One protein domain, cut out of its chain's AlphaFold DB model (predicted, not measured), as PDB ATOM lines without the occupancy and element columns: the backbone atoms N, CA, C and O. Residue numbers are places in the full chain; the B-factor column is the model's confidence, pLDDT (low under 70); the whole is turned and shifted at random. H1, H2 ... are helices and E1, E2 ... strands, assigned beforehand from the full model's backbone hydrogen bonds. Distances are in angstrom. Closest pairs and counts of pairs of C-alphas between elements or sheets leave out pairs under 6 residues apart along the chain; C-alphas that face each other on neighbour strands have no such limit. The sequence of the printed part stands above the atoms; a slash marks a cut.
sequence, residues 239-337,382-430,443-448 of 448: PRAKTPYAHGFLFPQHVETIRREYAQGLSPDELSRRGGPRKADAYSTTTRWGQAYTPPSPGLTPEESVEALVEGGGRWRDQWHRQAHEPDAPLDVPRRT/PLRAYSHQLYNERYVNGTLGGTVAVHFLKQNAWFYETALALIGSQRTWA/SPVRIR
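AT A GLANCE: This is residues 239 to 337, 382 to 430 and 443 to 448 of the 448 residues of a protein of Malassezia restricta CBS 7877 (UniProt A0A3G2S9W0). Little of this model is regular structure: the long loops, residues 274 to 301 and 308 to 337, make much of the body, with H3, H4, H5 and H6 gathered toward one end and H1 and H2 toward the other. The printed part has 154 residues, 52 in named elements, mostly helix: H1, H2, H3, H4, E1, H5, H6. It is compact, radius of gyration of the C-alphas 15.7 A, spanning 51 by 33 by 29 A.

IN THESE COORDINATES: H1, residues 252 to 264, begins at C-alpha (-29.842, 34.934, 33.497) and is 17.9 A long. H2 is residues 268 to 273, H3 302 to 307, H4 387 to 394, E1 405 to 407. H5, residues 412 to 422, is 15.9 A long; H6, residues 424 to 428, ends at C-alpha (-20.190, 16.288, 33.926).

HOW THE PARTS SIT: H1, with residues 252 to 254 alone, touches H4; their closest C-alphas, Gln 253 and Arg 394, are 5.2 A apart. H3 touches H5 at a steep tilt of 55 degrees; the closest C-alphas, Val 306 and Glu 417, are 5.8 A apart. H6 is close but not clearly touching H5, C-alphas 419 and 428 closest at 7.3 A. H2 touches no helix; E1 pairs with no named strand. Every O i to N i+4 pair is within hydrogen-bond range in H1, H2, H3, H4 and H6, and 6 of 7 in H5.

THE WHOLE: Cuts leave gaps of 43.9 A between C-alphas 337 and 382 and 18.0 A between 430 and 443. The link H2 to H3 is long. Among 49 residues under pLDDT 70 are 314 to 337.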
ATOM      1  N   PRO A 239     -19.687  31.088  46.245       92.38
ATOM      2  CA  PRO A 239     -20.744  31.286  47.253       92.38
ATOM      3  C   PRO A 239     -20.379  30.990  48.721       92.38
ATOM      4  O   PRO A 239     -21.140  31.312  49.634       92.38
ATOM      5  N   ARG A 240     -19.225  30.350  48.964       91.81
ATOM      6  CA  ARG A 240     -18.659  30.051  50.295       91.81
ATOM      7  C   ARG A 240     -17.462  30.943  50.685       91.81
ATOM      8  O   ARG A 240     -16.894  30.762  51.765       91.81
ATOM      9  N   ALA A 241     -17.034  31.856  49.814       91.31
ATOM     10  CA  ALA A 241     -15.910  32.762  50.040       91.31
ATOM     11  C   ALA A 241     -16.301  33.922  50.971       91.31
ATOM     12  O   ALA A 241     -17.427  34.400  50.955       91.31
ATOM     13  N   LYS A 242     -15.354  34.403  51.786       89.25
ATOM     14  CA  LYS A 242     -15.607  35.452  52.798       89.25
ATOM     15  C   LYS A 242     -15.348  36.876  52.286       89.25
ATOM     16  O   LYS A 242     -15.055  37.777  53.073       89.25
ATOM     17  N   THR A 243     -15.364  37.069  50.975       86.94
ATOM     18  CA  THR A 243     -14.912  38.275  50.263       86.94
ATOM     19  C   THR A 243     -16.068  39.256  50.009       86.94
ATOM     20  O   THR A 243     -17.227  38.903  50.228       86.94
ATOM     21  N   PRO A 244     -15.802  40.510  49.590       82.56
ATOM     22  CA  PRO A 244     -16.863  41.456  49.228       82.56
ATOM     23  C   PRO A 244     -17.508  41.174  47.859       82.56
ATOM     24  O   PRO A 244     -18.527  41.785  47.549       82.56
ATOM     25  N   TYR A 245     -16.938  40.267  47.058       86.56
ATOM     26  CA  TYR A 245     -17.461  39.863  45.745       86.56
ATOM     27  C   TYR A 245     -18.136  38.481  45.766       86.56
ATOM     28  O   TYR A 245     -18.506  37.971  44.711       86.56
ATOM     29  N   ALA A 246     -18.285  37.867  46.944       88.75
ATOM     30  CA  ALA A 246     -18.949  36.578  47.094       88.75
ATOM     31  C   ALA A 246     -20.473  36.722  47.014       88.75
ATOM     32  O   ALA A 246     -21.077  37.504  47.753       88.75
ATOM     33  N   HIS A 247     -21.086  35.920  46.151       88.00
ATOM     34  CA  HIS A 247     -22.522  35.663  46.122       88.00
ATOM     35  C   HIS A 247     -22.781  34.273  45.526       88.00
ATOM     36  O   HIS A 247     -21.849  33.568  45.141       88.00
ATOM     37  N   GLY A 248     -24.044  33.863  45.472       88.88
ATOM     38  CA  GLY A 248     -24.478  32.581  44.931       88.88
ATOM     39  C   GLY A 248     -24.155  32.408  43.445       88.88
ATOM     40  O   GLY A 248     -23.833  33.362  42.732       88.88
ATOM     41  N   PHE A 249     -24.277  31.178  42.952       91.12
ATOM     42  CA  PHE A 249     -24.184  30.891  41.528       91.12
ATOM     43  C   PHE A 249     -25.305  31.619  40.781       91.12
ATOM     44  O   PHE A 249     -26.483  31.442  41.098       91.12
ATOM     45  N   LEU A 250     -24.924  32.464  39.826       89.12
ATOM     46  CA  LEU A 250     -25.805  33.435  39.192       89.12
ATOM     47  C   LEU A 250     -26.218  32.977  37.788       89.12
ATOM     48  O   LEU A 250     -25.399  32.491  37.014       89.12
ATOM     49  N   PHE A 251     -27.494  33.167  37.448       88.81
ATOM     50  CA  PHE A 251     -28.089  32.717  36.184       88.81
ATOM     51  C   PHE A 251     -28.939  33.837  35.547       88.81
ATOM     52  O   PHE A 251     -29.503  34.653  36.290       88.81
ATOM     53  N   PRO A 252     -29.078  33.898  34.204       86.88
ATOM     54  CA  PRO A 252     -29.842  34.934  33.497       86.88
ATOM     55  C   PRO A 252     -31.236  35.192  34.042       86.88
ATOM     56  O   PRO A 252     -31.570  36.346  34.290       86.88
ATOM     57  N   GLN A 253     -32.013  34.137  34.300       84.94
ATOM     58  CA  GLN A 253     -33.374  34.239  34.835       84.94
ATOM     59  C   GLN A 253     -33.432  35.099  36.115       84.94
ATOM     60  O   GLN A 253     -34.323  35.938  36.283       84.94
ATOM     61  N   HIS A 254     -32.447  34.947  37.007       86.19
ATOM     62  CA  HIS A 254     -32.363  35.760  38.217       86.19
ATOM     63  C   HIS A 254     -31.865  37.184  37.932       86.19
ATOM     64  O   HIS A 254     -32.426  38.138  38.463       86.19
ATOM     65  N   VAL A 255     -30.886  37.371  37.040       86.81
ATOM     66  CA  VAL A 255     -30.410  38.715  36.646       86.81
ATOM     67  C   VAL A 255     -31.480  39.528  35.912       86.81
ATOM     68  O   VAL A 255     -31.573  40.739  36.111       86.81
ATOM     69  N   GLU A 256     -32.334  38.891  35.114       85.00
ATOM     70  CA  GLU A 256     -33.533  39.522  34.560       85.00
ATOM     71  C   GLU A 256     -34.517  39.934  35.653       85.00
ATOM     72  O   GLU A 256     -35.056  41.037  35.592       85.00
ATOM     73  N   THR A 257     -34.714  39.090  36.670       85.19
ATOM     74  CA  THR A 257     -35.571  39.411  37.822       85.19
ATOM     75  C   THR A 257     -35.027  40.644  38.556       85.19
ATOM     76  O   THR A 257     -35.746  41.629  38.705       85.19
ATOM     77  N   ILE A 258     -33.726  40.657  38.882       85.75
ATOM     78  CA  ILE A 258     -33.012  41.804  39.473       85.75
ATOM     79  C   ILE A 258     -33.196  43.078  38.630       85.75
ATOM     80  O   ILE A 258     -33.427  44.158  39.173       85.75
ATOM     81  N   ARG A 259     -33.090  42.984  37.298       85.94
ATOM     82  CA  ARG A 259     -33.250  44.136  36.391       85.94
ATOM     83  C   ARG A 259     -34.688  44.655  36.347       85.94
ATOM     84  O   ARG A 259     -34.869  45.870  36.337       85.94
ATOM     85  N   ARG A 260     -35.695  43.772  36.349       86.38
ATOM     86  CA  ARG A 260     -37.118  44.159  36.405       86.38
ATOM     87  C   ARG A 260     -37.432  44.854  37.729       86.38
ATOM     88  O   ARG A 260     -37.931  45.973  37.710       86.38
ATOM     89  N   GLU A 261     -37.032  44.264  38.853       87.50
ATOM     90  CA  GLU A 261     -37.191  44.849  40.192       87.50
ATOM     91  C   GLU A 261     -36.469  46.200  40.342       87.50
ATOM     92  O   GLU A 261     -37.003  47.129  40.944       87.50
ATOM     93  N   TYR A 262     -35.281  46.354  39.750       84.69
ATOM     94  CA  TYR A 262     -34.551  47.626  39.749       84.69
ATOM     95  C   TYR A 262     -35.225  48.716  38.896       84.69
ATOM     96  O   TYR A 262     -35.154  49.893  39.246       84.69
ATOM     97  N   ALA A 263     -35.878  48.342  37.791       85.81
ATOM     98  CA  ALA A 263     -36.552  49.278  36.888       85.81
ATOM     99  C   ALA A 263     -37.979  49.645  37.338       85.81
ATOM    100  O   ALA A 263     -38.409  50.779  37.139       85.81
ATOM    101  N   GLN A 264     -38.710  48.695  37.927       88.25
ATOM    102  CA  GLN A 264     -40.128  48.825  38.294       88.25
ATOM    103  C   GLN A 264     -40.338  49.101  39.793       88.25
ATOM    104  O   GLN A 264     -41.412  49.546  40.198       88.25
ATOM    105  N   GLY A 265     -39.316  48.862  40.618       84.94
ATOM    106  CA  GLY A 265     -39.428  48.835  42.071       84.94
ATOM    107  C   GLY A 265     -39.910  47.481  42.601       84.94
ATOM    108  O   GLY A 265     -40.276  46.573  41.856       84.94
ATOM    109  N   LEU A 266     -39.901  47.351  43.927       85.25
ATOM    110  CA  LEU A 266     -40.334  46.151  44.643       85.25
ATOM    111  C   LEU A 266     -41.774  46.303  45.145       85.25
ATOM    112  O   LEU A 266     -42.163  47.379  45.608       85.25
ATOM    113  N   SER A 267     -42.548  45.216  45.110       85.44
ATOM    114  CA  SER A 267     -43.899  45.197  45.683       85.44
ATOM    115  C   SER A 267     -43.863  45.356  47.214       85.44
ATOM    116  O   SER A 267     -42.855  45.016  47.843       85.44
ATOM    117  N   PRO A 268     -44.950  45.831  47.857       84.75
ATOM    118  CA  PRO A 268     -45.029  45.907  49.318       84.75
ATOM    119  C   PRO A 268     -44.771  44.559  50.006       84.75
ATOM    120  O   PRO A 268     -44.106  44.516  51.042       84.75
ATOM    121  N   ASP A 269     -45.240  43.465  49.401       83.31
ATOM    122  CA  ASP A 269     -45.060  42.108  49.917       83.31
ATOM    123  C   ASP A 269     -43.604  41.642  49.805       83.31
ATOM    124  O   ASP A 269     -43.065  41.099  50.766       83.31
ATOM    125  N   GLU A 270     -42.922  41.919  48.690       79.69
ATOM    126  CA  GLU A 270     -41.511  41.552  48.507       79.69
ATOM    127  C   GLU A 270     -40.577  42.422  49.366       79.69
ATOM    128  O   GLU A 270     -39.624  41.917  49.965       79.69
ATOM    129  N   LEU A 271     -40.901  43.712  49.528       83.00
ATOM    130  CA  LEU A 271     -40.261  44.590  50.512       83.00
ATOM    131  C   LEU A 271     -40.414  44.031  51.931       83.00
ATOM    132  O   LEU A 271     -39.439  44.009  52.680       83.00
ATOM    133  N   SER A 272     -41.611  43.568  52.301       80.31
ATOM    134  CA  SER A 272     -41.877  42.944  53.602       80.31
ATOM    135  C   SER A 272     -41.076  41.646  53.772       80.31
ATOM    136  O   SER A 272     -40.323  41.502  54.741       80.31
ATOM    137  N   ARG A 273     -41.133  40.745  52.780       77.44
ATOM    138  CA  ARG A 273     -40.454  39.439  52.767       77.44
ATOM    139  C   ARG A 273     -38.935  39.559  52.910       77.44
ATOM    140  O   ARG A 273     -38.329  38.780  53.643       77.44
ATOM    141  N   ARG A 274     -38.312  40.555  52.269       76.81
ATOM    142  CA  ARG A 274     -36.866  40.831  52.395       76.81
ATOM    143  C   ARG A 274     -36.480  41.590  53.676       76.81
ATOM    144  O   ARG A 274     -35.323  41.971  53.830       76.81
ATOM    145  N   GLY A 275     -37.398  41.802  54.622       76.62
ATOM    146  CA  GLY A 275     -37.110  42.469  55.900       76.62
ATOM    147  C   GLY A 275     -37.089  43.998  55.829       76.62
ATOM    148  O   GLY A 275     -36.437  44.646  56.646       76.62
ATOM    149  N   GLY A 276     -37.802  44.572  54.863       79.75
ATOM    150  CA  GLY A 276     -38.060  46.000  54.726       79.75
ATOM    151  C   GLY A 276     -37.110  46.754  53.780       79.75
ATOM    152  O   GLY A 276     -36.067  46.233  53.371       79.75
ATOM    153  N   PRO A 277     -37.420  48.030  53.459       75.19
ATOM    154  CA  PRO A 277     -36.742  48.813  52.410       75.19
ATOM    155  C   PRO A 277     -35.258  49.169  52.633       75.19
ATOM    156  O   PRO A 277     -34.718  49.970  51.878       75.19
ATOM    157  N   ARG A 278     -34.605  48.644  53.678       72.88
ATOM    158  CA  ARG A 278     -33.145  48.744  53.889       72.88
ATOM    159  C   ARG A 278     -32.394  47.450  53.572       72.88
ATOM    160  O   ARG A 278     -31.187  47.484  53.378       72.88
ATOM    161  N   LYS A 279     -33.097  46.317  53.549       71.31
ATOM    162  CA  LYS A 279     -32.540  44.989  53.259       71.31
ATOM    163  C   LYS A 279     -32.933  44.485  51.874       71.31
ATOM    164  O   LYS A 279     -32.215  43.686  51.291       71.31
ATOM    165  N   ALA A 280     -34.040  44.985  51.326       72.75
ATOM    166  CA  ALA A 280     -34.609  44.504  50.072       72.75
ATOM    167  C   ALA A 280     -33.741  44.729  48.813       72.75
ATOM    168  O   ALA A 280     -33.886  43.986  47.842       72.75
ATOM    169  N   ASP A 281     -32.805  45.685  48.868       69.50
ATOM    170  CA  ASP A 281     -31.778  45.942  47.843       69.50
ATOM    171  C   ASP A 281     -30.617  44.921  47.860       69.50
ATOM    172  O   ASP A 281     -29.740  44.967  46.995       69.50
ATOM    173  N   ALA A 282     -30.561  44.022  48.850       71.38
ATOM    174  CA  ALA A 282     -29.497  43.036  48.998       71.38
ATOM    175  C   ALA A 282     -29.977  41.638  48.585       71.38
ATOM    176  O   ALA A 282     -30.697  40.962  49.313       71.38
ATOM    177  N   TYR A 283     -29.543  41.218  47.397       73.69
ATOM    178  CA  TYR A 283     -30.054  40.029  46.715       73.69
ATOM    179  C   TYR A 283     -29.397  38.712  47.165       73.69
ATOM    180  O   TYR A 283     -30.061  37.683  47.107       73.69
ATOM    181  N   SER A 284     -28.141  38.761  47.646       77.50
ATOM    182  CA  SER A 284     -27.298  37.576  47.908       77.50
ATOM    183  C   SER A 284     -27.979  36.522  48.788       77.50
ATOM    184  O   SER A 284     -28.371  36.804  49.926       77.50
ATOM    185  N   THR A 285     -28.059  35.289  48.286       71.06
ATOM    186  CA  THR A 285     -28.674  34.147  48.976       71.06
ATOM    187  C   THR A 285     -27.691  33.272  49.752       71.06
ATOM    188  O   THR A 285     -28.130  32.303  50.372       71.06
ATOM    189  N   THR A 286     -26.387  33.577  49.786       68.50
ATOM    190  CA  THR A 286     -25.376  32.578  50.203       68.50
ATOM    191  C   THR A 286     -24.383  33.036  51.268       68.50
ATOM    192  O   THR A 286     -24.308  32.406  52.315       68.50
ATOM    193  N   THR A 287     -23.620  34.104  51.034       73.69
ATOM    194  CA  THR A 287     -22.636  34.630  51.994       73.69
ATOM    195  C   THR A 287     -22.612  36.156  51.948       73.69
ATOM    196  O   THR A 287     -22.802  36.768  50.895       73.69
ATOM    197  N   ARG A 288     -22.340  36.777  53.102       74.88
ATOM    198  CA  ARG A 288     -21.969  38.195  53.224       74.88
ATOM    199  C   ARG A 288     -20.497  38.349  53.610       74.88
ATOM    200  O   ARG A 288     -19.940  37.507  54.321       74.88
ATOM    201  N   TRP A 289     -19.890  39.456  53.183       78.44
ATOM    202  CA  TRP A 289     -18.480  39.786  53.423       78.44
ATOM    203  C   TRP A 289     -18.035  39.533  54.875       78.44
ATOM    204  O   TRP A 289     -18.715  39.901  55.835       78.44
ATOM    205  N   GLY A 290     -16.877  38.887  55.032       80.81
ATOM    206  CA  GLY A 290     -16.259  38.568  56.319       80.81
ATOM    207  C   GLY A 290     -16.838  37.348  57.045       80.81
ATOM    208  O   GLY A 290     -16.232  36.888  58.014       80.81
ATOM    209  N   GLN A 291     -17.964  36.785  56.599       81.19
ATOM    210  CA  GLN A 291     -18.636  35.676  57.285       81.19
ATOM    211  C   GLN A 291     -18.540  34.360  56.512       81.19
ATOM    212  O   GLN A 291     -18.073  34.323  55.379       81.19
ATOM    213  N   ALA A 292     -18.864  33.251  57.176       84.00
ATOM    214  CA  ALA A 292     -18.902  31.935  56.549       84.00
ATOM    215  C   ALA A 292     -20.327  31.625  56.086       84.00
ATOM    216  O   ALA A 292     -21.266  31.863  56.846       84.00
ATOM    217  N   TYR A 293     -20.453  31.025  54.901       85.50
ATOM    218  CA  TYR A 293     -21.677  30.341  54.490       85.50
ATOM    219  C   TYR A 293     -22.171  29.406  55.601       85.50
ATOM    220  O   TYR A 293     -21.394  28.597  56.119       85.50
ATOM    221  N   THR A 294     -23.462  29.475  55.910       82.19
ATOM    222  CA  THR A 294     -24.141  28.543  56.819       82.19
ATOM    223  C   THR A 294     -25.239  27.814  56.035       82.19
ATOM    224  O   THR A 294     -26.055  28.488  55.412       82.19
ATOM    225  N   PRO A 295     -25.291  26.465  56.020       79.94
ATOM    226  CA  PRO A 295     -26.374  25.748  55.345       79.94
ATOM    227  C   PRO A 295     -27.753  26.131  55.914       79.94
ATOM    228  O   PRO A 295     -27.882  26.207  57.137       79.94
ATOM    229  N   PRO A 296     -28.797  26.309  55.079       75.56
ATOM    230  CA  PRO A 296     -30.134  26.687  55.556       75.56
ATOM    231  C   PRO A 296     -30.832  25.579  56.364       75.56
ATOM    232  O   PRO A 296     -31.753  25.850  57.129       75.56
ATOM    233  N   SER A 297     -30.380  24.330  56.222       73.81
ATOM    234  CA  SER A 297     -30.764  23.187  57.053       73.81
ATOM    235  C   SER A 297     -29.568  22.238  57.192       73.81
ATOM    236  O   SER A 297     -28.802  22.101  56.234       73.81
ATOM    237  N   PRO A 298     -29.415  21.524  58.322       76.56
ATOM    238  CA  PRO A 298     -28.618  20.302  58.356       76.56
ATOM    239  C   PRO A 298     -29.286  19.202  57.513       76.56
ATOM    240  O   PRO A 298     -30.488  19.247  57.240       76.56
ATOM    241  N   GLY A 299     -28.528  18.175  57.135       75.38
ATOM    242  CA  GLY A 299     -29.053  16.967  56.489       75.38
ATOM    243  C   GLY A 299     -29.318  17.078  54.984       75.38
ATOM    244  O   GLY A 299     -30.004  16.216  54.435       75.38
ATOM    245  N   LEU A 300     -28.787  18.088  54.294       77.00
ATOM    246  CA  LEU A 300     -28.918  18.218  52.835       77.00
ATOM    247  C   LEU A 300     -28.139  17.107  52.104       77.00
ATOM    248  O   LEU A 300     -27.041  16.727  52.517       77.00
ATOM    249  N   THR A 301     -28.656  16.598  50.986       75.94
ATOM    250  CA  THR A 301     -27.822  15.921  49.974       75.94
ATOM    251  C   THR A 301     -26.774  16.892  49.407       75.94
ATOM    252  O   THR A 301     -26.929  18.110  49.531       75.94
ATOM    253  N   PRO A 302     -25.712  16.406  48.737       78.50
ATOM    254  CA  PRO A 302     -24.800  17.262  47.986       78.50
ATOM    255  C   PRO A 302     -25.543  18.058  46.909       78.50
ATOM    256  O   PRO A 302     -25.267  19.235  46.727       78.50
ATOM    257  N   GLU A 303     -26.528  17.449  46.244       76.00
ATOM    258  CA  GLU A 303     -27.380  18.110  45.257       76.00
ATOM    259  C   GLU A 303     -28.212  19.259  45.862       76.00
ATOM    260  O   GLU A 303     -28.181  20.373  45.340       76.00
ATOM    261  N   GLU A 304     -28.896  19.036  46.990       76.62
ATOM    262  CA  GLU A 304     -29.616  20.096  47.718       76.62
ATOM    263  C   GLU A 304     -28.662  21.166  48.278       76.62
ATOM    264  O   GLU A 304     -28.994  22.349  48.282       76.62
ATOM    265  N   SER A 305     -27.457  20.784  48.723       83.62
ATOM    266  CA  SER A 305     -26.462  21.739  49.217       83.62
ATOM    267  C   SER A 305     -25.788  22.546  48.110       83.62
ATOM    268  O   SER A 305     -25.294  23.622  48.427       83.62
ATOM    269  N   VAL A 306     -25.722  22.060  46.868       86.12
ATOM    270  CA  VAL A 306     -25.262  22.853  45.716       86.12
ATOM    271  C   VAL A 306     -26.364  23.810  45.269       86.12
ATOM    272  O   VAL A 306     -26.076  24.967  44.981       86.12
ATOM    273  N   GLU A 307     -27.629  23.384  45.297       81.12
ATOM    274  CA  GLU A 307     -28.764  24.282  45.051       81.12
ATOM    275  C   GLU A 307     -28.846  25.418  46.085       81.12
ATOM    276  O   GLU A 307     -29.104  26.562  45.722       81.12
ATOM    277  N   ALA A 308     -28.575  25.140  47.362       82.19
ATOM    278  CA  ALA A 308     -28.528  26.165  48.408       82.19
ATOM    279  C   ALA A 308     -27.409  27.217  48.201       82.19
ATOM    280  O   ALA A 308     -27.381  28.228  48.900       82.19
ATOM    281  N   LEU A 309     -26.509  27.008  47.229       88.31
ATOM    282  CA  LEU A 309     -25.500  27.977  46.792       88.31
ATOM    283  C   LEU A 309     -25.942  28.816  45.572       88.31
ATOM    284  O   LEU A 309     -25.112  29.534  45.022       88.31
ATOM    285  N   VAL A 310     -27.196  28.737  45.110       87.12
ATOM    286  CA  VAL A 310     -27.694  29.429  43.899       87.12
ATOM    287  C   VAL A 310     -28.397  30.753  44.231       87.12
ATOM    288  O   VAL A 310     -29.248  30.812  45.123       87.12
ATOM    289  N   GLU A 311     -28.101  31.817  43.473       84.81
ATOM    290  CA  GLU A 311     -28.786  33.110  43.613       84.81
ATOM    291  C   GLU A 311     -30.259  33.033  43.220       84.81
ATOM    292  O   GLU A 311     -30.628  32.518  42.163       84.81
ATOM    293  N   GLY A 312     -31.119  33.514  44.119       73.88
ATOM    294  CA  GLY A 312     -32.569  33.329  44.039       73.88
ATOM    295  C   GLY A 312     -33.043  31.864  44.046       73.88
ATOM    296  O   GLY A 312     -34.232  31.643  43.798       73.88
ATOM    297  N   GLY A 313     -32.149  30.897  44.288       70.69
ATOM    298  CA  GLY A 313     -32.397  29.454  44.263       70.69
ATOM    299  C   GLY A 313     -32.972  28.889  45.563       70.69
ATOM    300  O   GLY A 313     -33.582  29.602  46.358       70.69
ATOM    301  N   GLY A 314     -32.830  27.575  45.745       59.25
ATOM    302  CA  GLY A 314     -33.424  26.817  46.850       59.25
ATOM    303  C   GLY A 314     -34.941  26.622  46.734       59.25
ATOM    304  O   GLY A 314     -35.584  26.195  47.692       59.25
ATOM    305  N   ARG A 315     -35.523  26.914  45.559       52.78
ATOM    306  CA  ARG A 315     -36.972  26.905  45.283       52.78
ATOM    307  C   ARG A 315     -37.548  25.491  45.116       52.78
ATOM    308  O   ARG A 315     -38.160  25.163  44.099       52.78
ATOM    309  N   TRP A 316     -37.385  24.637  46.120       51.84
ATOM    310  CA  TRP A 316     -38.063  23.342  46.170       51.84
ATOM    311  C   TRP A 316     -39.539  23.524  46.526       51.84
ATOM    312  O   TRP A 316     -39.882  23.532  47.701       51.84
ATOM    313  N   ARG A 317     -40.414  23.662  45.516       47.50
ATOM    314  CA  ARG A 317     -41.886  23.705  45.691       47.50
ATOM    315  C   ARG A 317     -42.324  24.650  46.826       47.50
ATOM    316  O   ARG A 317     -43.070  24.252  47.716       47.50
ATOM    317  N   ASP A 318     -41.770  25.861  46.817       46.50
ATOM    318  CA  ASP A 318     -42.067  26.940  47.772       46.50
ATOM    319  C   ASP A 318     -41.714  26.634  49.253       46.50
ATOM    320  O   ASP A 318     -42.163  27.330  50.161       46.50
ATOM    321  N   GLN A 319     -40.881  25.612  49.520       49.81
ATOM    322  CA  GLN A 319     -40.554  25.153  50.884       49.81
ATOM    323  C   GLN A 319     -39.424  25.927  51.590       49.81
ATOM    324  O   GLN A 319     -39.384  25.925  52.822       49.81
ATOM    325  N   TRP A 320     -38.509  26.594  50.871       55.94
ATOM    326  CA  TRP A 320     -37.515  27.489  51.483       55.94
ATOM    327  C   TRP A 320     -37.308  28.771  50.676       55.94
ATOM    328  O   TRP A 320     -37.183  28.768  49.454       55.94
ATOM    329  N   HIS A 321     -37.207  29.870  51.418       57.03
ATOM    330  CA  HIS A 321     -36.703  31.154  50.959       57.03
ATOM    331  C   HIS A 321     -35.826  31.722  52.072       57.03
ATOM    332  O   HIS A 321     -36.294  31.781  53.215       57.03
ATOM    333  N   ARG A 322     -34.622  32.209  51.735       59.88
ATOM    334  CA  ARG A 322     -33.756  32.939  52.673       59.88
ATOM    335  C   ARG A 322     -34.543  34.024  53.410       59.88
ATOM    336  O   ARG A 322     -35.132  34.908  52.780       59.88
ATOM    337  N   GLN A 323     -34.536  33.955  54.737       62.06
ATOM    338  CA  GLN A 323     -35.222  34.903  55.609       62.06
ATOM    339  C   GLN A 323     -34.305  36.052  56.037       62.06
ATOM    340  O   GLN A 323     -33.129  35.865  56.340       62.06
ATOM    341  N   ALA A 324     -34.871  37.251  56.194       60.53
ATOM    342  CA  ALA A 324     -34.139  38.451  56.622       60.53
ATOM    343  C   ALA A 324     -33.628  38.429  58.085       60.53
ATOM    344  O   ALA A 324     -33.095  39.437  58.568       60.53
ATOM    345  N   HIS A 325     -33.815  37.304  58.785       61.75
ATOM    346  CA  HIS A 325     -33.334  37.014  60.137       61.75
ATOM    347  C   HIS A 325     -32.277  35.890  60.187       61.75
ATOM    348  O   HIS A 325     -31.816  35.558  61.277       61.75
ATOM    349  N   GLU A 326     -31.893  35.296  59.050       67.31
ATOM    350  CA  GLU A 326     -30.828  34.286  59.014       67.31
ATOM    351  C   GLU A 326     -29.466  34.884  59.432       67.31
ATOM    352  O   GLU A 326     -29.233  36.081  59.222       67.31
ATOM    353  N   PRO A 327     -28.554  34.100  60.046       64.00
ATOM    354  CA  PRO A 327     -27.378  34.647  60.731       64.00
ATOM    355  C   PRO A 327     -26.435  35.437  59.823       64.00
ATOM    356  O   PRO A 327     -25.798  36.383  60.277       64.00
ATOM    357  N   ASP A 328     -26.364  35.052  58.554       59.78
ATOM    358  CA  ASP A 328     -25.548  35.579  57.464       59.78
ATOM    359  C   ASP A 328     -26.336  36.482  56.491       59.78
ATOM    360  O   ASP A 328     -25.759  36.981  55.524       59.78
ATOM    361  N   ALA A 329     -27.621  36.751  56.758       60.34
ATOM    362  CA  ALA A 329     -28.452  37.620  55.927       60.34
ATOM    363  C   ALA A 329     -27.874  39.052  55.827       60.34
ATOM    364  O   ALA A 329     -27.222  39.525  56.768       60.34
ATOM    365  N   PRO A 330     -28.111  39.792  54.730       56.59
ATOM    366  CA  PRO A 330     -27.546  41.127  54.548       56.59
ATOM    367  C   PRO A 330     -27.862  42.129  55.673       56.59
ATOM    368  O   PRO A 330     -28.941  42.131  56.275       56.59
ATOM    369  N   LEU A 331     -26.891  43.004  55.946       55.34
ATOM    370  CA  LEU A 331     -27.051  44.166  56.826       55.34
ATOM    371  C   LEU A 331     -27.743  45.319  56.078       55.34
ATOM    372  O   LEU A 331     -27.806  45.304  54.850       55.34
ATOM    373  N   ASP A 332     -28.232  46.318  56.821       54.59
ATOM    374  CA  ASP A 332     -28.854  47.532  56.273       54.59
ATOM    375  C   ASP A 332     -27.986  48.166  55.171       54.59
ATOM    376  O   ASP A 332     -26.918  48.724  55.439       54.59
ATOM    377  N   VAL A 333     -28.474  48.130  53.931       51.69
ATOM    378  CA  VAL A 333     -27.872  48.842  52.806       51.69
ATOM    379  C   VAL A 333     -28.222  50.329  52.948       51.69
ATOM    380  O   VAL A 333     -29.398  50.667  53.128       51.69
ATOM    381  N   PRO A 334     -27.245  51.255  52.868       44.25
ATOM    382  CA  PRO A 334     -27.534  52.683  52.835       44.25
ATOM    383  C   PRO A 334     -28.450  53.002  51.652       44.25
ATOM    384  O   PRO A 334     -28.060  52.829  50.498       44.25
ATOM    385  N   ARG A 335     -29.674  53.447  51.964       40.91
ATOM    386  CA  ARG A 335     -30.771  53.660  51.008       40.91
ATOM    387  C   ARG A 335     -30.286  54.452  49.795       40.91
ATOM    388  O   ARG A 335     -30.081  55.664  49.891       40.91
ATOM    389  N   ARG A 336     -30.130  53.782  48.649       45.75
ATOM    390  CA  ARG A 336     -29.825  54.471  47.393       45.75
ATOM    391  C   ARG A 336     -31.014  55.369  47.062       45.75
ATOM    392  O   ARG A 336     -32.164  54.969  47.245       45.75
ATOM    393  N   THR A 337     -30.755  56.597  46.618       34.28
ATOM    394  CA  THR A 337     -31.827  57.537  46.276       34.28
ATOM    395  C   THR A 337     -32.560  57.028  45.042       34.28
ATOM    396  O   THR A 337     -32.136  57.292  43.918       34.28
ATOM    397  N   PRO A 382     -36.621  13.433  43.548       50.47
ATOM    398  CA  PRO A 382     -35.225  13.854  43.545       50.47
ATOM    399  C   PRO A 382     -34.868  14.694  42.315       50.47
ATOM    400  O   PRO A 382     -35.350  14.443  41.211       50.47
ATOM    401  N   LEU A 383     -33.944  15.641  42.509       51.69
ATOM    402  CA  LEU A 383     -33.511  16.679  41.557       51.69
ATOM    403  C   LEU A 383     -33.337  16.192  40.101       51.69
ATOM    404  O   LEU A 383     -33.706  16.885  39.153       51.69
ATOM    405  N   ARG A 384     -32.834  14.960  39.920       54.59
ATOM    406  CA  ARG A 384     -32.651  14.270  38.626       54.59
ATOM    407  C   ARG A 384     -33.915  14.240  37.748       54.59
ATOM    408  O   ARG A 384     -33.779  14.196  36.530       54.59
ATOM    409  N   ALA A 385     -35.113  14.254  38.337       55.72
ATOM    410  CA  ALA A 385     -36.384  14.175  37.614       55.72
ATOM    411  C   ALA A 385     -36.698  15.425  36.766       55.72
ATOM    412  O   ALA A 385     -37.421  15.321  35.779       55.72
ATOM    413  N   TYR A 386     -36.143  16.587  37.128       61.19
ATOM    414  CA  TYR A 386     -36.421  17.876  36.476       61.19
ATOM    415  C   TYR A 386     -35.172  18.745  36.271       61.19
ATOM    416  O   TYR A 386     -35.283  19.869  35.788       61.19
ATOM    417  N   SER A 387     -33.967  18.247  36.572       63.56
ATOM    418  CA  SER A 387     -32.723  19.025  36.457       63.56
ATOM    419  C   SER A 387     -32.498  19.623  35.062       63.56
ATOM    420  O   SER A 387     -31.919  20.696  34.955       63.56
ATOM    421  N   HIS A 388     -32.982  18.970  34.000       64.94
ATOM    422  CA  HIS A 388     -32.926  19.492  32.629       64.94
ATOM    423  C   HIS A 388     -33.921  20.646  32.384       64.94
ATOM    424  O   HIS A 388     -33.595  21.601  31.686       64.94
ATOM    425  N   GLN A 389     -35.117  20.595  32.980       69.19
ATOM    426  CA  GLN A 389     -36.073  21.706  32.941       69.19
ATOM    427  C   GLN A 389     -35.524  22.904  33.731       69.19
ATOM    428  O   GLN A 389     -35.432  23.997  33.187       69.19
ATOM    429  N   LEU A 390     -35.067  22.675  34.965       69.69
ATOM    430  CA  LEU A 390     -34.491  23.709  35.830       69.69
ATOM    431  C   LEU A 390     -33.249  24.374  35.204       69.69
ATOM    432  O   LEU A 390     -33.062  25.583  35.320       69.69
ATOM    433  N   TYR A 391     -32.415  23.595  34.506       70.94
ATOM    434  CA  TYR A 391     -31.292  24.104  33.715       70.94
ATOM    435  C   TYR A 391     -31.768  25.002  32.562       70.94
ATOM    436  O   TYR A 391     -31.279  26.123  32.418       70.94
ATOM    437  N   ASN A 392     -32.756  24.552  31.780       71.56
ATOM    438  CA  ASN A 392     -33.321  25.336  30.681       71.56
ATOM    439  C   ASN A 392     -33.985  26.633  31.167       71.56
ATOM    440  O   ASN A 392     -33.818  27.664  30.528       71.56
ATOM    441  N   GLU A 393     -34.699  26.609  32.293       75.69
ATOM    442  CA  GLU A 393     -35.323  27.798  32.888       75.69
ATOM    443  C   GLU A 393     -34.273  28.828  33.335       75.69
ATOM    444  O   GLU A 393     -34.396  30.012  33.021       75.69
ATOM    445  N   ARG A 394     -33.196  28.378  33.994       78.38
ATOM    446  CA  ARG A 394     -32.084  29.236  34.444       78.38
ATOM    447  C   ARG A 394     -31.338  29.902  33.299       78.38
ATOM    448  O   ARG A 394     -31.093  31.108  33.351       78.38
ATOM    449  N   TYR A 395     -31.003  29.115  32.280       73.94
ATOM    450  CA  TYR A 395     -30.290  29.542  31.075       73.94
ATOM    451  C   TYR A 395     -31.228  29.984  29.939       73.94
ATOM    452  O   TYR A 395     -30.826  29.977  28.779       73.94
ATOM    453  N   VAL A 396     -32.480  30.345  30.255       72.00
ATOM    454  CA  VAL A 396     -33.465  30.951  29.337       72.00
ATOM    455  C   VAL A 396     -33.525  30.204  27.990       72.00
ATOM    456  O   VAL A 396     -33.152  30.700  26.932       72.00
ATOM    457  N   ASN A 397     -33.965  28.946  28.059       61.94
ATOM    458  CA  ASN A 397     -33.999  27.961  26.970       61.94
ATOM    459  C   ASN A 397     -32.624  27.550  26.405       61.94
ATOM    460  O   ASN A 397     -32.505  27.159  25.245       61.94
ATOM    461  N   GLY A 398     -31.591  27.555  27.250       54.44
ATOM    462  CA  GLY A 398     -30.279  26.978  26.936       54.44
ATOM    463  C   GLY A 398     -29.312  27.929  26.229       54.44
ATOM    464  O   GLY A 398     -28.223  27.505  25.840       54.44
ATOM    465  N   THR A 399     -29.650  29.216  26.109       53.41
ATOM    466  CA  THR A 399     -28.638  30.241  25.842       53.41
ATOM    467  C   THR A 399     -27.749  30.367  27.074       53.41
ATOM    468  O   THR A 399     -28.137  30.979  28.063       53.41
ATOM    469  N   LEU A 400     -26.541  29.801  27.011       54.09
ATOM    470  CA  LEU A 400     -25.587  29.727  28.129       54.09
ATOM    471  C   LEU A 400     -25.046  31.071  28.653       54.09
ATOM    472  O   LEU A 400     -24.150  31.071  29.493       54.09
ATOM    473  N   GLY A 401     -25.629  32.187  28.202       58.81
ATOM    474  CA  GLY A 401     -25.383  33.531  28.702       58.81
ATOM    475  C   GLY A 401     -25.317  33.525  30.223       58.81
ATOM    476  O   GLY A 401     -26.169  32.930  30.875       58.81
ATOM    477  N   GLY A 402     -24.308  34.156  30.802       80.06
ATOM    478  CA  GLY A 402     -24.189  34.244  32.250       80.06
ATOM    479  C   GLY A 402     -22.753  34.183  32.729       80.06
ATOM    480  O   GLY A 402     -21.873  34.792  32.127       80.06
ATOM    481  N   THR A 403     -22.539  33.487  33.847       91.69
ATOM    482  CA  THR A 403     -21.257  33.377  34.547       91.69
ATOM    483  C   THR A 403     -20.110  33.017  33.611       91.69
ATOM    484  O   THR A 403     -20.078  31.931  33.041       91.69
ATOM    485  N   VAL A 404     -19.140  33.925  33.512       94.56
ATOM    486  CA  VAL A 404     -17.897  33.759  32.756       94.56
ATOM    487  C   VAL A 404     -16.822  33.161  33.660       94.56
ATOM    488  O   VAL A 404     -16.103  32.256  33.239       94.56
ATOM    489  N   ALA A 405     -16.738  33.617  34.915       96.94
ATOM    490  CA  ALA A 405     -15.855  33.026  35.914       96.94
ATOM    491  C   ALA A 405     -16.429  33.071  37.337       96.94
ATOM    492  O   ALA A 405     -17.123  34.012  37.720       96.94
ATOM    493  N   VAL A 406     -16.073  32.062  38.130       97.25
ATOM    494  CA  VAL A 406     -16.202  32.060  39.593       97.25
ATOM    495  C   VAL A 406     -14.798  31.954  40.179       97.25
ATOM    496  O   VAL A 406     -14.027  31.101  39.746       97.25
ATOM    497  N   HIS A 407     -14.446  32.798  41.141       96.81
ATOM    498  CA  HIS A 407     -13.106  32.876  41.734       96.81
ATOM    499  C   HIS A 407     -13.119  32.563  43.243       96.81
ATOM    500  O   HIS A 407     -14.167  32.308  43.834       96.81
ATOM    501  N   PHE A 408     -11.954  32.520  43.889       95.81
ATOM    502  CA  PHE A 408     -11.788  32.208  45.305       95.81
ATOM    503  C   PHE A 408     -12.153  30.750  45.662       95.81
ATOM    504  O   PHE A 408     -12.571  30.460  46.789       95.81
ATOM    505  N   LEU A 409     -11.994  29.797  44.730       97.00
ATOM    506  CA  LEU A 409     -12.267  28.366  44.935       97.00
ATOM    507  C   LEU A 409     -11.162  27.671  45.762       97.00
ATOM    508  O   LEU A 409     -10.562  26.668  45.358       97.00
ATOM    509  N   LYS A 410     -10.903  28.170  46.976       95.12
ATOM    510  CA  LYS A 410      -9.801  27.746  47.865       95.12
ATOM    511  C   LYS A 410      -9.845  26.267  48.315       95.12
ATOM    512  O   LYS A 410      -8.936  25.830  49.009       95.12
ATOM    513  N   GLN A 411     -10.836  25.473  47.892       95.75
ATOM    514  CA  GLN A 411     -10.901  24.015  48.086       95.75
ATOM    515  C   GLN A 411     -11.196  23.284  46.766       95.75
ATOM    516  O   GLN A 411     -11.928  23.804  45.924       95.75
ATOM    517  N   ASN A 412     -10.699  22.053  46.599       96.62
ATOM    518  CA  ASN A 412     -11.002  21.223  45.421       96.62
ATOM    519  C   ASN A 412     -12.494  20.851  45.343       96.62
ATOM    520  O   ASN A 412     -13.059  20.791  44.256       96.62
ATOM    521  N   ALA A 413     -13.162  20.698  46.493       94.56
ATOM    522  CA  ALA A 413     -14.606  20.476  46.567       94.56
ATOM    523  C   ALA A 413     -15.418  21.578  45.858       94.56
ATOM    524  O   ALA A 413     -16.374  21.270  45.153       94.56
ATOM    525  N   TRP A 414     -15.003  22.843  45.977       95.94
ATOM    526  CA  TRP A 414     -15.741  23.998  45.445       95.94
ATOM    527  C   TRP A 414     -15.747  24.025  43.904       95.94
ATOM    528  O   TRP A 414     -16.682  24.536  43.294       95.94
ATOM    529  N   PHE A 415     -14.758  23.396  43.253       96.69
ATOM    530  CA  PHE A 415     -14.765  23.185  41.798       96.69
ATOM    531  C   PHE A 415     -15.834  22.178  41.374       96.69
ATOM    532  O   PHE A 415     -16.488  22.375  40.352       96.69
ATOM    533  N   TYR A 416     -16.053  21.123  42.164       93.62
ATOM    534  CA  TYR A 416     -17.127  20.165  41.915       93.62
ATOM    535  C   TYR A 416     -18.507  20.763  42.229       93.62
ATOM    536  O   TYR A 416     -19.440  20.537  41.465       93.62
ATOM    537  N   GLU A 417     -18.632  21.584  43.279       92.19
ATOM    538  CA  GLU A 417     -19.858  22.353  43.560       92.19
ATOM    539  C   GLU A 417     -20.198  23.300  42.396       92.19
ATOM    540  O   GLU A 417     -21.314  23.266  41.878       92.19
ATOM    541  N   THR A 418     -19.214  24.065  41.911       94.50
ATOM    542  CA  THR A 418     -19.374  24.983  40.769       94.50
ATOM    543  C   THR A 418     -19.699  24.238  39.468       94.50
ATOM    544  O   THR A 418     -20.585  24.655  38.722       94.50
ATOM    545  N   ALA A 419     -19.050  23.098  39.204       91.81
ATOM    546  CA  ALA A 419     -19.356  22.257  38.046       91.81
ATOM    547  C   ALA A 419     -20.783  21.685  38.098       91.81
ATOM    548  O   ALA A 419     -21.482  21.681  37.084       91.81
ATOM    549  N   LEU A 420     -21.239  21.233  39.270       86.31
ATOM    550  CA  LEU A 420     -22.599  20.728  39.457       86.31
ATOM    551  C   LEU A 420     -23.653  21.837  39.329       86.31
ATOM    552  O   LEU A 420     -24.717  21.568  38.775       86.31
ATOM    553  N   ALA A 421     -23.356  23.060  39.778       87.94
ATOM    554  CA  ALA A 421     -24.256  24.205  39.653       87.94
ATOM    555  C   ALA A 421     -24.389  24.713  38.206       87.94
ATOM    556  O   ALA A 421     -25.506  24.880  37.721       87.94
ATOM    557  N   LEU A 422     -23.266  24.964  37.523       88.62
ATOM    558  CA  LEU A 422     -23.253  25.642  36.216       88.62
ATOM    559  C   LEU A 422     -23.361  24.673  35.025       88.62
ATOM    560  O   LEU A 422     -24.008  24.975  34.026       88.62
ATOM    561  N   ILE A 423     -22.737  23.494  35.110       85.81
ATOM    562  CA  ILE A 423     -22.668  22.529  33.995       85.81
ATOM    563  C   ILE A 423     -23.685  21.389  34.182       85.81
ATOM    564  O   ILE A 423     -24.201  20.835  33.209       85.81
ATOM    565  N   GLY A 424     -24.002  21.050  35.433       78.69
ATOM    566  CA  GLY A 424     -24.963  20.008  35.785       78.69
ATOM    567  C   GLY A 424     -24.400  18.585  35.720       78.69
ATOM    568  O   GLY A 424     -23.395  18.285  35.067       78.69
ATOM    569  N   SER A 425     -25.080  17.660  36.399       72.06
ATOM    570  CA  SER A 425     -24.690  16.243  36.478       72.06
ATOM    571  C   SER A 425     -24.647  15.547  35.112       72.06
ATOM    572  O   SER A 425     -23.719  14.796  34.832       72.06
ATOM    573  N   GLN A 426     -25.604  15.837  34.224       69.12
ATOM    574  CA  GLN A 426     -25.696  15.186  32.910       69.12
ATOM    575  C   GLN A 426     -24.506  15.500  31.989       69.12
ATOM    576  O   GLN A 426     -24.058  14.613  31.270       69.12
ATOM    577  N   ARG A 427     -23.975  16.733  32.013       72.00
ATOM    578  CA  ARG A 427     -22.809  17.121  31.196       72.00
ATOM    579  C   ARG A 427     -21.473  16.749  31.845       72.00
ATOM    580  O   ARG A 427     -20.494  16.574  31.125       72.00
ATOM    581  N   THR A 428     -21.415  16.641  33.176       68.88
ATOM    582  CA  THR A 428     -20.190  16.288  33.926       68.88
ATOM    583  C   THR A 428     -19.938  14.778  34.011       68.88
ATOM    584  O   THR A 428     -18.790  14.350  34.121       68.88
ATOM    585  N   TRP A 429     -20.970  13.933  33.915       68.12
ATOM    586  CA  TRP A 429     -20.802  12.476  33.934       68.12
ATOM    587  C   TRP A 429     -20.301  11.929  32.591       68.12
ATOM    588  O   TRP A 429     -21.051  11.767  31.636       68.12
ATOM    589  N   ALA A 430     -19.020  11.557  32.544       52.91
ATOM    590  CA  ALA A 430     -18.336  11.057  31.347       52.91
ATOM    591  C   ALA A 430     -18.805   9.681  30.806       52.91
ATOM    592  O   ALA A 430     -18.238   9.200  29.826       52.91
ATOM    593  N   SER A 443     -27.568  10.538  46.725       59.84
ATOM    594  CA  SER A 443     -26.304  10.427  47.458       59.84
ATOM    595  C   SER A 443     -26.529   9.803  48.849       59.84
ATOM    596  O   SER A 443     -27.322  10.341  49.625       59.84
ATOM    597  N   PRO A 444     -25.792   8.739  49.229       58.66
ATOM    598  CA  PRO A 444     -25.846   8.188  50.586       58.66
ATOM    599  C   PRO A 444     -25.170   9.107  51.618       58.66
ATOM    600  O   PRO A 444     -25.346   8.929  52.822       58.66
ATOM    601  N   VAL A 445     -24.384  10.090  51.163       65.81
ATOM    602  CA  VAL A 445     -23.799  11.130  52.013       65.81
ATOM    603  C   VAL A 445     -24.812  12.255  52.175       65.81
ATOM    604  O   VAL A 445     -25.227  12.852  51.183       65.81
ATOM    605  N   ARG A 446     -25.160  12.564  53.425       70.25
ATOM    606  CA  ARG A 446     -25.955  13.726  53.839       70.25
ATOM    607  C   ARG A 446     -25.034  14.676  54.617       70.25
ATOM    608  O   ARG A 446     -24.352  14.245  55.549       70.25
ATOM    609  N   ILE A 447     -24.970  15.936  54.198       68.81
ATOM    610  CA  ILE A 447     -24.128  16.984  54.788       68.81
ATOM    611  C   ILE A 447     -24.737  17.402  56.131       68.81
ATOM    612  O   ILE A 447     -25.956  17.522  56.245       68.81
ATOM    613  N   ARG A 448     -23.896  17.557  57.157       57.81
ATOM    614  CA  ARG A 448     -24.304  17.889  58.531       57.81
ATOM    615  C   ARG A 448     -24.241  19.387  58.783       57.81
ATOM    616  O   ARG A 448     -23.235  19.983  58.345       57.81
TER     617      ARG A 448